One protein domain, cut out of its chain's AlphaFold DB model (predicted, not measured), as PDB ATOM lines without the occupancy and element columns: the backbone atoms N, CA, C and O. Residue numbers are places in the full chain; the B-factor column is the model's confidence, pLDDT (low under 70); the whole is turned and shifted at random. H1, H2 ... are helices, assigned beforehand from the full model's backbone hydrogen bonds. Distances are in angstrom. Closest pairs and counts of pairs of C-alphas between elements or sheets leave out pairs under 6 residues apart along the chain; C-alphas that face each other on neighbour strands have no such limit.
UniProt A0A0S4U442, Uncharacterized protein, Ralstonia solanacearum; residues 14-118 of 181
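AT A GLANCE: This is residues 14 to 118 of the 181 residues of an uncharacterized protein of Ralstonia solanacearum (UniProt A0A0S4U442). Two long helices, H1 and H5, run side by side, opposite ways, as a rod; H5 reaches far beyond H1, and short H2, H3 and H4 pack on its first half. The printed part has 105 residues with five named helices, H1 to H5, and no named strand: all helix. It is loose, radius of gyration of the C-alphas 18.8 A, spanning 66 by 22 by 19 A.

HOW THE PARTS SIT: H1, residues 18 to 40, touches the hub H5, residues 79 to 117, at a shallow tilt of 3 degrees; closest C-alphas Thr 35 and Ala 101, 4.7 A. H2, residues 42 to 46, and H3, residues 53 to 61, each only just touch H5 residues 93 to 97, with 3 pairs of C-alphas within 8 A; closest are Ser 42 and Tyr 97, 6.3 A, and Val 55 and Gly 93, 7.4 A. H4, residues 72 to 75, touches H5 residues 82 to 86; closest C-alphas Val 75 and Gly 82, 5.5 A. Every O i to N i+4 pair is within hydrogen-bond range in H1, H2, H3 and H5; H4 is too short for one.

IN THESE COORDINATES: H1 runs 32.7 A from C-alpha 18 at (119.984, 175.012, 91.930). H5 runs 56.9 A to C-alpha 117 at (124.993, 169.075, 81.459).

THE WHOLE: The printed part has no cut and no long link. Residues 14 to 16, 48 to 55 and 62 to 85 have pLDDT under 70.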
ATOM      1  N   VAL A  14     125.721 178.886  82.035       54.06
ATOM      2  CA  VAL A  14     126.644 178.208  82.968       54.06
ATOM      3  C   VAL A  14     126.113 178.192  84.409       54.06
ATOM      4  O   VAL A  14     126.506 177.335  85.207       54.06
ATOM      5  N   SER A  15     125.154 179.058  84.754       50.34
ATOM      6  CA  SER A  15     124.449 178.993  86.039       50.34
ATOM      7  C   SER A  15     123.429 177.841  86.053       50.34
ATOM      8  O   SER A  15     122.229 177.995  85.833       50.34
ATOM      9  N   LEU A  16     123.923 176.624  86.286       58.28
ATOM     10  CA  LEU A  16     123.089 175.449  86.534       58.28
ATOM     11  C   LEU A  16     122.023 175.775  87.584       58.28
ATOM     12  O   LEU A  16     122.357 176.157  88.707       58.28
ATOM     13  N   SER A  17     120.741 175.619  87.233       72.81
ATOM     14  CA  SER A  17     119.673 175.924  88.181       72.81
ATOM     15  C   SER A  17     119.876 175.096  89.462       72.81
ATOM     16  O   SER A  17     120.179 173.900  89.384       72.81
ATOM     17  N   PRO A  18     119.707 175.688  90.657       75.75
ATOM     18  CA  PRO A  18     119.984 175.012  91.930       75.75
ATOM     19  C   PRO A  18     119.180 173.713  92.107       75.75
ATOM     20  O   PRO A  18     119.563 172.827  92.868       75.75
ATOM     21  N   VAL A  19     118.074 173.564  91.372       77.19
ATOM     22  CA  VAL A  19     117.266 172.340  91.305       77.19
ATOM     23  C   VAL A  19     118.007 171.200  90.596       77.19
ATOM     24  O   VAL A  19     117.990 170.074  91.089       77.19
ATOM     25  N   ARG A  20     118.695 171.467  89.476       76.31
ATOM     26  CA  ARG A  20     119.458 170.445  88.735       76.31
ATOM     27  C   ARG A  20     120.652 169.936  89.533       76.31
ATOM     28  O   ARG A  20     120.891 168.735  89.552       76.31
ATOM     29  N   GLN A  21     121.335 170.821  90.259       78.56
ATOM     30  CA  GLN A  21     122.427 170.432  91.158       78.56
ATOM     31  C   GLN A  21     121.937 169.532  92.299       78.56
ATOM     32  O   GLN A  21     122.556 168.511  92.589       78.56
ATOM     33  N   LYS A  22     120.792 169.860  92.914       80.12
ATOM     34  CA  LYS A  22     120.185 169.015  93.955       80.12
ATOM     35  C   LYS A  22     119.753 167.650  93.418       80.12
ATOM     36  O   LYS A  22     119.970 166.647  94.088       80.12
ATOM     37  N   LEU A  23     119.165 167.601  92.221       79.00
ATOM     38  CA  LEU A  23     118.780 166.343  91.573       79.00
ATOM     39  C   LEU A  23     119.996 165.476  91.236       79.00
ATOM     40  O   LEU A  23     119.978 164.284  91.524       79.00
ATOM     41  N   ALA A  24     121.058 166.067  90.690       77.56
ATOM     42  CA  ALA A  24     122.310 165.366  90.427       77.56
ATOM     43  C   ALA A  24     122.914 164.785  91.715       77.56
ATOM     44  O   ALA A  24     123.207 163.595  91.770       77.56
ATOM     45  N   ALA A  25     122.980 165.580  92.788       78.00
ATOM     46  CA  ALA A  25     123.466 165.120  94.088       78.00
ATOM     47  C   ALA A  25     122.612 163.978  94.674       78.00
ATOM     48  O   ALA A  25     123.153 163.027  95.239       78.00
ATOM     49  N   LEU A  26     121.284 164.037  94.518       84.62
ATOM     50  CA  LEU A  26     120.381 162.956  94.930       84.62
ATOM     51  C   LEU A  26     120.622 161.672  94.135       84.62
ATOM     52  O   LEU A  26     120.618 160.593  94.717       84.62
ATOM     53  N   ILE A  27     120.849 161.780  92.825       83.38
ATOM     54  CA  ILE A  27     121.156 160.634  91.963       83.38
ATOM     55  C   ILE A  27     122.513 160.037  92.330       83.38
ATOM     56  O   ILE A  27     122.614 158.816  92.444       83.38
ATOM     57  N   GLY A  28     123.527 160.866  92.581       79.12
ATOM     58  CA  GLY A  28     124.836 160.412  93.050       79.12
ATOM     59  C   GLY A  28     124.730 159.663  94.381       79.12
ATOM     60  O   GLY A  28     125.251 158.557  94.522       79.12
ATOM     61  N   LEU A  29     123.958 160.197  95.334       85.50
ATOM     62  CA  LEU A  29     123.721 159.549  96.624       85.50
ATOM     63  C   LEU A  29     122.926 158.242  96.484       85.50
ATOM     64  O   LEU A  29     123.319 157.227  97.054       85.50
ATOM     65  N   ALA A  30     121.856 158.230  95.687       83.62
ATOM     66  CA  ALA A  30     121.088 157.019  95.400       83.62
ATOM     67  C   ALA A  30     121.950 155.945  94.718       83.62
ATOM     68  O   ALA A  30     121.857 154.768  95.059       83.62
ATOM     69  N   THR A  31     122.837 156.351  93.807       84.88
ATOM     70  CA  THR A  31     123.787 155.463  93.123       84.88
ATOM     71  C   THR A  31     124.794 154.876  94.103       84.88
ATOM     72  O   THR A  31     125.036 153.670  94.079       84.88
ATOM     73  N   ALA A  32     125.356 155.696  94.994       82.25
ATOM     74  CA  ALA A  32     126.287 155.236  96.019       82.25
ATOM     75  C   ALA A  32     125.618 154.226  96.962       82.25
ATOM     76  O   ALA A  32     126.173 153.157  97.215       82.25
ATOM     77  N   VAL A  33     124.395 154.520  97.417       88.56
ATOM     78  CA  VAL A  33     123.603 153.609  98.257       88.56
ATOM     79  C   VAL A  33     123.279 152.314  97.508       88.56
ATOM     80  O   VAL A  33     123.462 151.235  98.063       88.56
ATOM     81  N   GLY A  34     122.863 152.395  96.241       83.75
ATOM     82  CA  GLY A  34     122.583 151.223  95.407       83.75
ATOM     83  C   GLY A  34     123.819 150.357  95.154       83.75
ATOM     84  O   GLY A  34     123.740 149.134  95.224       83.75
ATOM     85  N   THR A  35     124.978 150.980  94.940       83.12
ATOM     86  CA  THR A  35     126.267 150.286  94.773       83.12
ATOM     87  C   THR A  35     126.670 149.575  96.065       83.12
ATOM     88  O   THR A  35     127.036 148.401  96.039       83.12
ATOM     89  N   LEU A  36     126.545 150.256  97.209       88.56
ATOM     90  CA  LEU A  36     126.812 149.670  98.522       88.56
ATOM     91  C   LEU A  36     125.860 148.504  98.811       88.56
ATOM     92  O   LEU A  36     126.290 147.475  99.317       88.56
ATOM     93  N   TYR A  37     124.583 148.644  98.457       84.81
ATOM     94  CA  TYR A  37     123.587 147.589  98.611       84.81
ATOM     95  C   TYR A  37     123.892 146.375  97.721       84.81
ATOM     96  O   TYR A  37     123.833 145.243  98.193       84.81
ATOM     97  N   ALA A  38     124.292 146.589  96.465       83.75
ATOM     98  CA  ALA A  38     124.706 145.507  95.573       83.75
ATOM     99  C   ALA A  38     125.924 144.743  96.116       83.75
ATOM    100  O   ALA A  38     125.954 143.517  96.053       83.75
ATOM    101  N   LEU A  39     126.893 145.449  96.712       85.25
ATOM    102  CA  LEU A  39     128.016 144.819  97.412       85.25
ATOM    103  C   LEU A  39     127.567 144.113  98.692       85.25
ATOM    104  O   LEU A  39     128.027 143.017  98.977       85.25
ATOM    105  N   TRP A  40     126.636 144.695  99.449       87.00
ATOM    106  CA  TRP A  40     126.091 144.069 100.651       87.00
ATOM    107  C   TRP A  40     125.436 142.718 100.349       87.00
ATOM    108  O   TRP A  40     125.586 141.788 101.136       87.00
ATOM    109  N   LEU A  41     124.784 142.566  99.190       82.44
ATOM    110  CA  LEU A  41     124.195 141.298  98.749       82.44
ATOM    111  C   LEU A  41     125.222 140.173  98.518       82.44
ATOM    112  O   LEU A  41     124.821 139.009  98.470       82.44
ATOM    113  N   SER A  42     126.528 140.460  98.472       81.19
ATOM    114  CA  SER A  42     127.542 139.401  98.485       81.19
ATOM    115  C   SER A  42     127.614 138.684  99.840       81.19
ATOM    116  O   SER A  42     127.958 137.508  99.894       81.19
ATOM    117  N   VAL A  43     127.287 139.361 100.947       81.19
ATOM    118  CA  VAL A  43     127.295 138.778 102.300       81.19
ATOM    119  C   VAL A  43     126.290 137.624 102.441       81.19
ATOM    120  O   VAL A  43     126.725 136.532 102.810       81.19
ATOM    121  N   PRO A  44     124.986 137.785 102.127       78.81
ATOM    122  CA  PRO A  44     124.040 136.673 102.183       78.81
ATOM    123  C   PRO A  44     124.373 135.576 101.163       78.81
ATOM    124  O   PRO A  44     124.167 134.402 101.461       78.81
ATOM    125  N   PHE A  45     124.967 135.920 100.011       78.19
ATOM    126  CA  PHE A  45     125.493 134.920  99.079       78.19
ATOM    127  C   PHE A  45     126.555 134.035  99.744       78.19
ATOM    128  O   PHE A  45     126.445 132.813  99.686       78.19
ATOM    129  N   PHE A  46     127.525 134.621 100.454       75.12
ATOM    130  CA  PHE A  46     128.532 133.862 101.207       75.12
ATOM    131  C   PHE A  46     127.963 133.067 102.385       75.12
ATOM    132  O   PHE A  46     128.554 132.072 102.794       75.12
ATOM    133  N   GLN A  47     126.812 133.472 102.918       74.81
ATOM    134  CA  GLN A  47     126.078 132.711 103.932       74.81
ATOM    135  C   GLN A  47     125.281 131.538 103.330       74.81
ATOM    136  O   GLN A  47     124.668 130.775 104.072       74.81
ATOM    137  N   GLY A  48     125.292 131.366 102.003       65.81
ATOM    138  CA  GLY A  48     124.556 130.305 101.314       65.81
ATOM    139  C   GLY A  48     123.074 130.619 101.093       65.81
ATOM    140  O   GLY A  48     122.326 129.749 100.653       65.81
ATOM    141  N   HIS A  49     122.634 131.853 101.352       68.94
ATOM    142  CA  HIS A  49     121.278 132.286 101.034       68.94
ATOM    143  C   HIS A  49     121.187 132.605  99.533       68.94
ATOM    144  O   HIS A  49     121.502 133.708  99.086       68.94
ATOM    145  N   ALA A  50     120.749 131.625  98.736       60.25
ATOM    146  CA  ALA A  50     120.574 131.745  97.282       60.25
ATOM    147  C   ALA A  50     119.377 132.630  96.855       60.25
ATOM    148  O   ALA A  50     119.034 132.680  95.678       60.25
ATOM    149  N   GLU A  51     118.746 133.340  97.793       63.91
ATOM    150  CA  GLU A  51     117.569 134.194  97.561       63.91
ATOM    151  C   GLU A  51     117.903 135.541  96.904       63.91
ATOM    152  O   GLU A  51     117.015 136.345  96.626       63.91
ATOM    153  N   SER A  52     119.185 135.827  96.658       66.06
ATOM    154  CA  SER A  52     119.558 137.070  95.995       66.06
ATOM    155  C   SER A  52     118.990 137.113  94.571       66.06
ATOM    156  O   SER A  52     119.195 136.164  93.811       66.06
ATOM    157  N   PRO A  53     118.346 138.220  94.158       68.81
ATOM    158  CA  PRO A  53     117.726 138.324  92.837       68.81
ATOM    159  C   PRO A  53     118.723 138.094  91.690       68.81
ATOM    160  O   PRO A  53     118.376 137.454  90.705       68.81
ATOM    161  N   LEU A  54     119.986 138.505  91.851       66.50
ATOM    162  CA  LEU A  54     121.045 138.258  90.862       66.50
ATOM    163  C   LEU A  54     121.385 136.769  90.712       66.50
ATOM    164  O   LEU A  54     121.610 136.282  89.608       66.50
ATOM    165  N   VAL A  55     121.408 136.033  91.823       69.06
ATOM    166  CA  VAL A  55     121.674 134.587  91.835       69.06
ATOM    167  C   VAL A  55     120.477 133.827  91.270       69.06
ATOM    168  O   VAL A  55     120.664 132.874  90.520       69.06
ATOM    169  N   ALA A  56     119.257 134.280  91.566       72.75
ATOM    170  CA  ALA A  56     118.033 133.720  91.009       72.75
ATOM    171  C   ALA A  56     117.955 133.902  89.483       72.75
ATOM    172  O   ALA A  56     117.701 132.933  88.770       72.75
ATOM    173  N   GLU A  57     118.230 135.107  88.969       73.31
ATOM    174  CA  GLU A  57     118.281 135.373  87.525       73.31
ATOM    175  C   GLU A  57     119.370 134.549  86.834       73.31
ATOM    176  O   GLU A  57     119.136 133.959  85.777       73.31
ATOM    177  N   TRP A  58     120.550 134.443  87.447       70.25
ATOM    178  CA  TRP A  58     121.631 133.640  86.891       70.25
ATOM    179  C   TRP A  58     121.285 132.150  86.859       70.25
ATOM    180  O   TRP A  58     121.474 131.496  85.837       70.25
ATOM    181  N   ASN A  59     120.738 131.610  87.947       72.44
ATOM    182  CA  ASN A  59     120.335 130.206  88.035       72.44
ATOM    183  C   ASN A  59     119.151 129.872  87.117       72.44
ATOM    184  O   ASN A  59     119.013 128.722  86.710       72.44
ATOM    185  N   TYR A  60     118.324 130.859  86.766       73.06
ATOM    186  CA  TYR A  60     117.295 130.716  85.738       73.06
ATOM    187  C   TYR A  60     117.891 130.605  84.325       73.06
ATOM    188  O   TYR A  60     117.407 129.823  83.509       73.06
ATOM    189  N   LEU A  61     118.943 131.376  84.029       71.31
ATOM    190  CA  LEU A  61     119.593 131.403  82.714       71.31
ATOM    191  C   LEU A  61     120.631 130.288  82.522       71.31
ATOM    192  O   LEU A  61     120.938 129.910  81.390       71.31
ATOM    193  N   ALA A  62     121.199 129.778  83.609       63.28
ATOM    194  CA  ALA A  62     122.247 128.778  83.562       63.28
ATOM    195  C   ALA A  62     121.672 127.360  83.346       63.28
ATOM    196  O   ALA A  62     120.628 127.013  83.902       63.28
ATOM    197  N   PRO A  63     122.339 126.492  82.560       58.25
ATOM    198  CA  PRO A  63     121.945 125.090  82.439       58.25
ATOM    199  C   PRO A  63     121.937 124.418  83.819       58.25
ATOM    200  O   PRO A  63     122.775 124.735  84.656       58.25
ATOM    201  N   VAL A  64     121.031 123.453  84.034       57.22
ATOM    202  CA  VAL A  64     120.699 122.802  85.331       57.22
ATOM    203  C   VAL A  64     121.918 122.323  86.144       57.22
ATOM    204  O   VAL A  64     121.842 122.151  87.357       57.22
ATOM    205  N   SER A  65     123.065 122.130  85.498       56.12
ATOM    206  CA  SER A  65     124.328 121.737  86.121       56.12
ATOM    207  C   SER A  65     125.168 122.906  86.683       56.12
ATOM    208  O   SER A  65     126.152 122.656  87.377       56.12
ATOM    209  N   LEU A  66     124.838 124.169  86.413       56.38
ATOM    210  CA  LEU A  66     125.599 125.364  86.808       56.38
ATOM    211  C   LEU A  66     124.776 126.232  87.775       56.38
ATOM    212  O   LEU A  66     124.414 127.358  87.450       56.38
ATOM    213  N   GLN A  67     124.456 125.710  88.958       64.19
ATOM    214  CA  GLN A  67     123.805 126.518  89.990       64.19
ATOM    215  C   GLN A  67     124.855 127.258  90.821       64.19
ATOM    216  O   GLN A  67     125.745 126.646  91.413       64.19
ATOM    217  N   LEU A  68     124.741 128.585  90.873       64.12
ATOM    218  CA  LEU A  68     125.448 129.418  91.832       64.12
ATOM    219  C   LEU A  68     124.859 129.146  93.216       64.12
ATOM    220  O   LEU A  68     123.731 129.539  93.514       64.12
ATOM    221  N   ASN A  69     125.636 128.470  94.054       63.91
ATOM    222  CA  ASN A  69     125.354 128.316  95.470       63.91
ATOM    223  C   ASN A  69     126.611 128.711  96.251       63.91
ATOM    224  O   ASN A  69     127.696 128.194  95.987       63.91
ATOM    225  N   GLY A  70     126.468 129.654  97.181       56.16
ATOM    226  CA  GLY A  70     127.559 130.074  98.057       56.16
ATOM    227  C   GLY A  70     127.778 129.142  99.253       56.16
ATOM    228  O   GLY A  70     128.725 129.353 100.006       56.16
ATOM    229  N   SER A  71     126.944 128.109  99.437       63.16
ATOM    230  CA  SER A  71     127.104 127.159 100.538       63.16
ATOM    231  C   SER A  71     128.248 126.166 100.286       63.16
ATOM    232  O   SER A  71     128.429 125.632  99.188       63.16
ATOM    233  N   PHE A  72     129.035 125.914 101.333       57.00
ATOM    234  CA  PHE A  72     130.111 124.918 101.333       57.00
ATOM    235  C   PHE A  72     129.591 123.472 101.398       57.00
ATOM    236  O   PHE A  72     130.329 122.545 101.067       57.00
ATOM    237  N   ASP A  73     128.324 123.269 101.770       55.84
ATOM    238  CA  ASP A  73     127.729 121.934 101.914       55.84
ATOM    239  C   ASP A  73     127.655 121.171 100.582       55.84
ATOM    240  O   ASP A  73     127.728 119.945 100.565       55.84
ATOM    241  N   ALA A  74     127.609 121.877  99.447       53.50
ATOM    242  CA  ALA A  74     127.586 121.262  98.118       53.50
ATOM    243  C   ALA A  74     128.927 120.618  97.695       53.50
ATOM    244  O   ALA A  74     128.992 119.949  96.665       53.50
ATOM    245  N   VAL A  75     130.011 120.831  98.452       52.31
ATOM    246  CA  VAL A  75     131.375 120.396  98.090       52.31
ATOM    247  C   VAL A  75     131.717 119.012  98.634       52.31
ATOM    248  O   VAL A  75     132.585 118.335  98.080       52.31
ATOM    249  N   HIS A  76     131.049 118.579  99.709       52.12
ATOM    250  CA  HIS A  76     131.503 117.437 100.502       52.12
ATOM    251  C   HIS A  76     131.442 116.097  99.747       52.12
ATOM    252  O   HIS A  76     132.301 115.243  99.955       52.12
ATOM    253  N   ASP A  77     130.518 115.944  98.794       57.16
ATOM    254  CA  ASP A  77     130.281 114.660  98.119       57.16
ATOM    255  C   ASP A  77     131.162 114.399  96.877       57.16
ATOM    256  O   ASP A  77     131.180 113.282  96.361       57.16
ATOM    257  N   TRP A  78     131.877 115.399  96.339       55.28
ATOM    258  CA  TRP A  78     132.413 115.341  94.958       55.28
ATOM    259  C   TRP A  78     133.952 115.340  94.835       55.28
ATOM    260  O   TRP A  78     134.492 115.399  93.724       55.28
ATOM    261  N   GLY A  79     134.690 115.261  95.948       60.62
ATOM    262  CA  GLY A  79     136.161 115.225  95.942       60.62
ATOM    263  C   GLY A  79     136.821 116.463  95.301       60.62
ATOM    264  O   GLY A  79     136.227 117.539  95.229       60.62
ATOM    265  N   LEU A  80     138.063 116.332  94.805       60.50
ATOM    266  CA  LEU A  80     138.843 117.452  94.231       60.50
ATOM    267  C   LEU A  80     138.155 118.139  93.033       60.50
ATOM    268  O   LEU A  80     138.260 119.356  92.885       60.50
ATOM    269  N   ALA A  81     137.420 117.383  92.209       61.50
ATOM    270  CA  ALA A  81     136.657 117.923  91.080       61.50
ATOM    271  C   ALA A  81     135.431 118.739  91.537       61.50
ATOM    272  O   ALA A  81     135.073 119.738  90.906       61.50
ATOM    273  N   GLY A  82     134.813 118.353  92.658       65.88
ATOM    274  CA  GLY A  82     133.784 119.142  93.335       65.88
ATOM    275  C   GLY A  82     134.321 120.456  93.884       65.88
ATOM    276  O   GLY A  82     133.706 121.502  93.696       65.88
ATOM    277  N   MET A  83     135.515 120.418  94.477       65.62
ATOM    278  CA  MET A  83     136.155 121.591  95.070       65.62
ATOM    279  C   MET A  83     136.576 122.632  94.026       65.62
ATOM    280  O   MET A  83     136.320 123.821  94.213       65.62
ATOM    281  N   SER A  84     137.146 122.208  92.891       67.19
ATOM    282  CA  SER A  84     137.469 123.126  91.788       67.19
ATOM    283  C   SER A  84     136.218 123.760  91.183       67.19
ATOM    284  O   SER A  84     136.205 124.943  90.852       67.19
ATOM    285  N   ARG A  85     135.147 122.974  91.050       67.19
ATOM    286  CA  ARG A  85     133.879 123.428  90.486       67.19
ATOM    287  C   ARG A  85     133.175 124.419  91.414       67.19
ATOM    288  O   ARG A  85     132.732 125.465  90.952       67.19
ATOM    289  N   TRP A  86     133.149 124.135  92.712       70.62
ATOM    290  CA  TRP A  86     132.664 125.065  93.726       70.62
ATOM    291  C   TRP A  86     133.455 126.371  93.727       70.62
ATOM    292  O   TRP A  86     132.852 127.437  93.668       70.62
ATOM    293  N   PHE A  87     134.790 126.305  93.697       72.88
ATOM    294  CA  PHE A  87     135.633 127.500  93.676       72.88
ATOM    295  C   PHE A  87     135.340 128.385  92.459       72.88
ATOM    296  O   PHE A  87     135.252 129.604  92.597       72.88
ATOM    297  N   LEU A  88     135.139 127.782  91.283       71.69
ATOM    298  CA  LEU A  88     134.756 128.506  90.071       71.69
ATOM    299  C   LEU A  88     133.407 129.216  90.233       71.69
ATOM    300  O   LEU A  88     133.321 130.399  89.920       71.69
ATOM    301  N   PHE A  89     132.372 128.546  90.745       70.81
ATOM    302  CA  PHE A  89     131.050 129.165  90.926       70.81
ATOM    303  C   PHE A  89     131.016 130.202  92.044       70.81
ATOM    304  O   PHE A  89     130.361 131.232  91.907       70.81
ATOM    305  N   TYR A  90     131.762 129.966  93.117       75.19
ATOM    306  CA  TYR A  90     131.947 130.914  94.204       75.19
ATOM    307  C   TYR A  90     132.589 132.211  93.696       75.19
ATOM    308  O   TYR A  90     132.074 133.305  93.931       75.19
ATOM    309  N   TRP A  91     133.673 132.091  92.921       76.56
ATOM    310  CA  TRP A  91     134.320 133.237  92.280       76.56
ATOM    311  C   TRP A  91     133.428 133.925  91.259       76.56
ATOM    312  O   TRP A  91     133.426 135.151  91.181       76.56
ATOM    313  N   LEU A  92     132.669 133.158  90.482       75.94
ATOM    314  CA  LEU A  92     131.800 133.705  89.452       75.94
ATOM    315  C   LEU A  92     130.631 134.493  90.060       75.94
ATOM    316  O   LEU A  92     130.326 135.581  89.578       75.94
ATOM    317  N   GLY A  93     130.056 134.014  91.167       74.75
ATOM    318  CA  GLY A  93     129.066 134.759  91.948       74.75
ATOM    319  C   GLY A  93     129.637 136.053  92.535       74.75
ATOM    320  O   GLY A  93     129.055 137.118  92.340       74.75
ATOM    321  N   LEU A  94     130.817 135.993  93.167       80.19
ATOM    322  CA  LEU A  94     131.506 137.181  93.690       80.19
ATOM    323  C   LEU A  94     131.770 138.219  92.593       80.19
ATOM    324  O   LEU A  94     131.438 139.394  92.755       80.19
ATOM    325  N   MET A  95     132.332 137.785  91.463       81.50
ATOM    326  CA  MET A  95     132.561 138.664  90.319       81.50
ATOM    327  C   MET A  95     131.247 139.254  89.809       81.50
ATOM    328  O   MET A  95     131.212 140.440  89.502       81.50
ATOM    329  N   GLY A  96     130.159 138.481  89.782       81.19
ATOM    330  CA  GLY A  96     128.826 138.962  89.420       81.19
ATOM    331  C   GLY A  96     128.374 140.165  90.253       81.19
ATOM    332  O   GLY A  96     127.973 141.180  89.684       81.19
ATOM    333  N   TYR A  97     128.513 140.111  91.582       82.38
ATOM    334  CA  TYR A  97     128.179 141.247  92.456       82.38
ATOM    335  C   TYR A  97     129.094 142.453  92.239       82.38
ATOM    336  O   TYR A  97     128.618 143.587  92.209       82.38
ATOM    337  N   VAL A  98     130.395 142.224  92.045       84.69
ATOM    338  CA  VAL A  98     131.359 143.300  91.762       84.69
ATOM    339  C   VAL A  98     131.050 143.972  90.422       84.69
ATOM    340  O   VAL A  98     131.043 145.200  90.339       84.69
ATOM    341  N   PHE A  99     130.733 143.196  89.383       84.75
ATOM    342  CA  PHE A  99     130.325 143.724  88.082       84.75
ATOM    343  C   PHE A  99     128.992 144.469  88.159       84.75
ATOM    344  O   PHE A  99     128.881 145.548  87.584       84.75
ATOM    345  N   ALA A 100     128.006 143.951  88.898       81.25
ATOM    346  CA  ALA A 100     126.729 144.628  89.103       81.25
ATOM    347  C   ALA A 100     126.911 145.971  89.831       81.25
ATOM    348  O   ALA A 100     126.394 146.992  89.378       81.25
ATOM    349  N   ALA A 101     127.707 146.001  90.902       82.50
ATOM    350  CA  ALA A 101     128.055 147.228  91.614       82.50
ATOM    351  C   ALA A 101     128.775 148.229  90.693       82.50
ATOM    352  O   ALA A 101     128.404 149.402  90.630       82.50
ATOM    353  N   GLY A 102     129.751 147.757  89.910       80.88
ATOM    354  CA  GLY A 102     130.445 148.570  88.913       80.88
ATOM    355  C   GLY A 102     129.507 149.129  87.840       80.88
ATOM    356  O   GLY A 102     129.616 150.300  87.485       80.88
ATOM    357  N   ALA A 103     128.548 148.335  87.362       84.00
ATOM    358  CA  ALA A 103     127.559 148.757  86.375       84.00
ATOM    359  C   ALA A 103     126.588 149.805  86.937       84.00
ATOM    360  O   ALA A 103     126.311 150.795  86.257       84.00
ATOM    361  N   ILE A 104     126.113 149.635  88.178       84.69
ATOM    362  CA  ILE A 104     125.270 150.624  88.871       84.69
ATOM    363  C   ILE A 104     126.030 151.942  89.014       84.69
ATOM    364  O   ILE A 104     125.517 152.986  88.618       84.69
ATOM    365  N   MET A 105     127.271 151.893  89.503       85.06
ATOM    366  CA  MET A 105     128.105 153.080  89.683       85.06
ATOM    367  C   MET A 105     128.408 153.780  88.354       85.06
ATOM    368  O   MET A 105     128.254 154.996  88.239       85.06
ATOM    369  N   ALA A 106     128.791 153.022  87.324       82.31
ATOM    370  CA  ALA A 106     129.051 153.565  85.997       82.31
ATOM    371  C   ALA A 106     127.796 154.228  85.419       82.31
ATOM    372  O   ALA A 106     127.873 155.350  84.927       82.31
ATOM    373  N   THR A 107     126.640 153.573  85.517       81.69
ATOM    374  CA  THR A 107     125.373 154.093  84.988       81.69
ATOM    375  C   THR A 107     124.925 155.335  85.752       81.69
ATOM    376  O   THR A 107     124.566 156.334  85.131       81.69
ATOM    377  N   GLY A 108     125.007 155.321  87.082       73.44
ATOM    378  CA  GLY A 108     124.629 156.459  87.913       73.44
ATOM    379  C   GLY A 108     125.485 157.696  87.657       73.44
ATOM    380  O   GLY A 108     124.930 158.778  87.494       73.44
ATOM    381  N   ASN A 109     126.799 157.533  87.464       80.44
ATOM    382  CA  ASN A 109     127.682 158.641  87.079       80.44
ATOM    383  C   ASN A 109     127.313 159.238  85.709       80.44
ATOM    384  O   ASN A 109     127.403 160.450  85.507       80.44
ATOM    385  N   GLN A 110     126.886 158.408  84.749       78.50
ATOM    386  CA  GLN A 110     126.420 158.903  83.447       78.50
ATOM    387  C   GLN A 110     125.095 159.658  83.589       78.50
ATOM    388  O   GLN A 110     124.948 160.733  83.014       78.50
ATOM    389  N   ILE A 111     124.150 159.134  84.375       75.75
ATOM    390  CA  ILE A 111     122.856 159.783  84.626       75.75
ATOM    391  C   ILE A 111     123.054 161.117  85.355       75.75
ATOM    392  O   ILE A 111     122.457 162.117  84.960       75.75
ATOM    393  N   GLU A 112     123.923 161.168  86.365       76.25
ATOM    394  CA  GLU A 112     124.285 162.401  87.067       76.25
ATOM    395  C   GLU A 112     124.811 163.456  86.086       76.25
ATOM    396  O   GLU A 112     124.323 164.588  86.059       76.25
ATOM    397  N   ARG A 113     125.738 163.067  85.202       74.12
ATOM    398  CA  ARG A 113     126.293 163.967  84.186       74.12
ATOM    399  C   ARG A 113     125.247 164.416  83.166       74.12
ATOM    400  O   ARG A 113     125.226 165.588  82.803       74.12
ATOM    401  N   ILE A 114     124.336 163.536  82.751       78.25
ATOM    402  CA  ILE A 114     123.208 163.894  81.876       78.25
ATOM    403  C   ILE A 114     122.298 164.928  82.551       78.25
ATOM    404  O   ILE A 114     121.823 165.848  81.887       78.25
ATOM    405  N   VAL A 115     122.054 164.814  83.858       76.06
ATOM    406  CA  VAL A 115     121.223 165.771  84.607       76.06
ATOM    407  C   VAL A 115     121.931 167.116  84.794       76.06
ATOM    408  O   VAL A 115     121.278 168.162  84.723       76.06
ATOM    409  N   LEU A 116     123.252 167.104  84.982       74.00
ATOM    410  CA  LEU A 116     124.067 168.311  85.120       74.00
ATOM    411  C   LEU A 116     124.231 169.062  83.797       74.00
ATOM    412  O   LEU A 116     123.958 170.252  83.739       74.00
ATOM    413  N   VAL A 117     124.653 168.397  82.724       74.50
ATOM    414  CA  VAL A 117     124.993 169.075  81.459       74.50
ATOM    415  C   VAL A 117     123.801 169.105  80.486       74.50
ATOM    416  O   VAL A 117     123.737 169.921  79.569       74.50
ATOM    417  N   GLY A 118     122.790 168.264  80.714       77.19
ATOM    418  CA  GLY A 118     121.676 168.060  79.794       77.19
ATOM    419  C   GLY A 118     122.015 167.061  78.683       77.19
ATOM    420  O   GLY A 118     123.166 166.890  78.290       77.19
TER     421      GLY A 118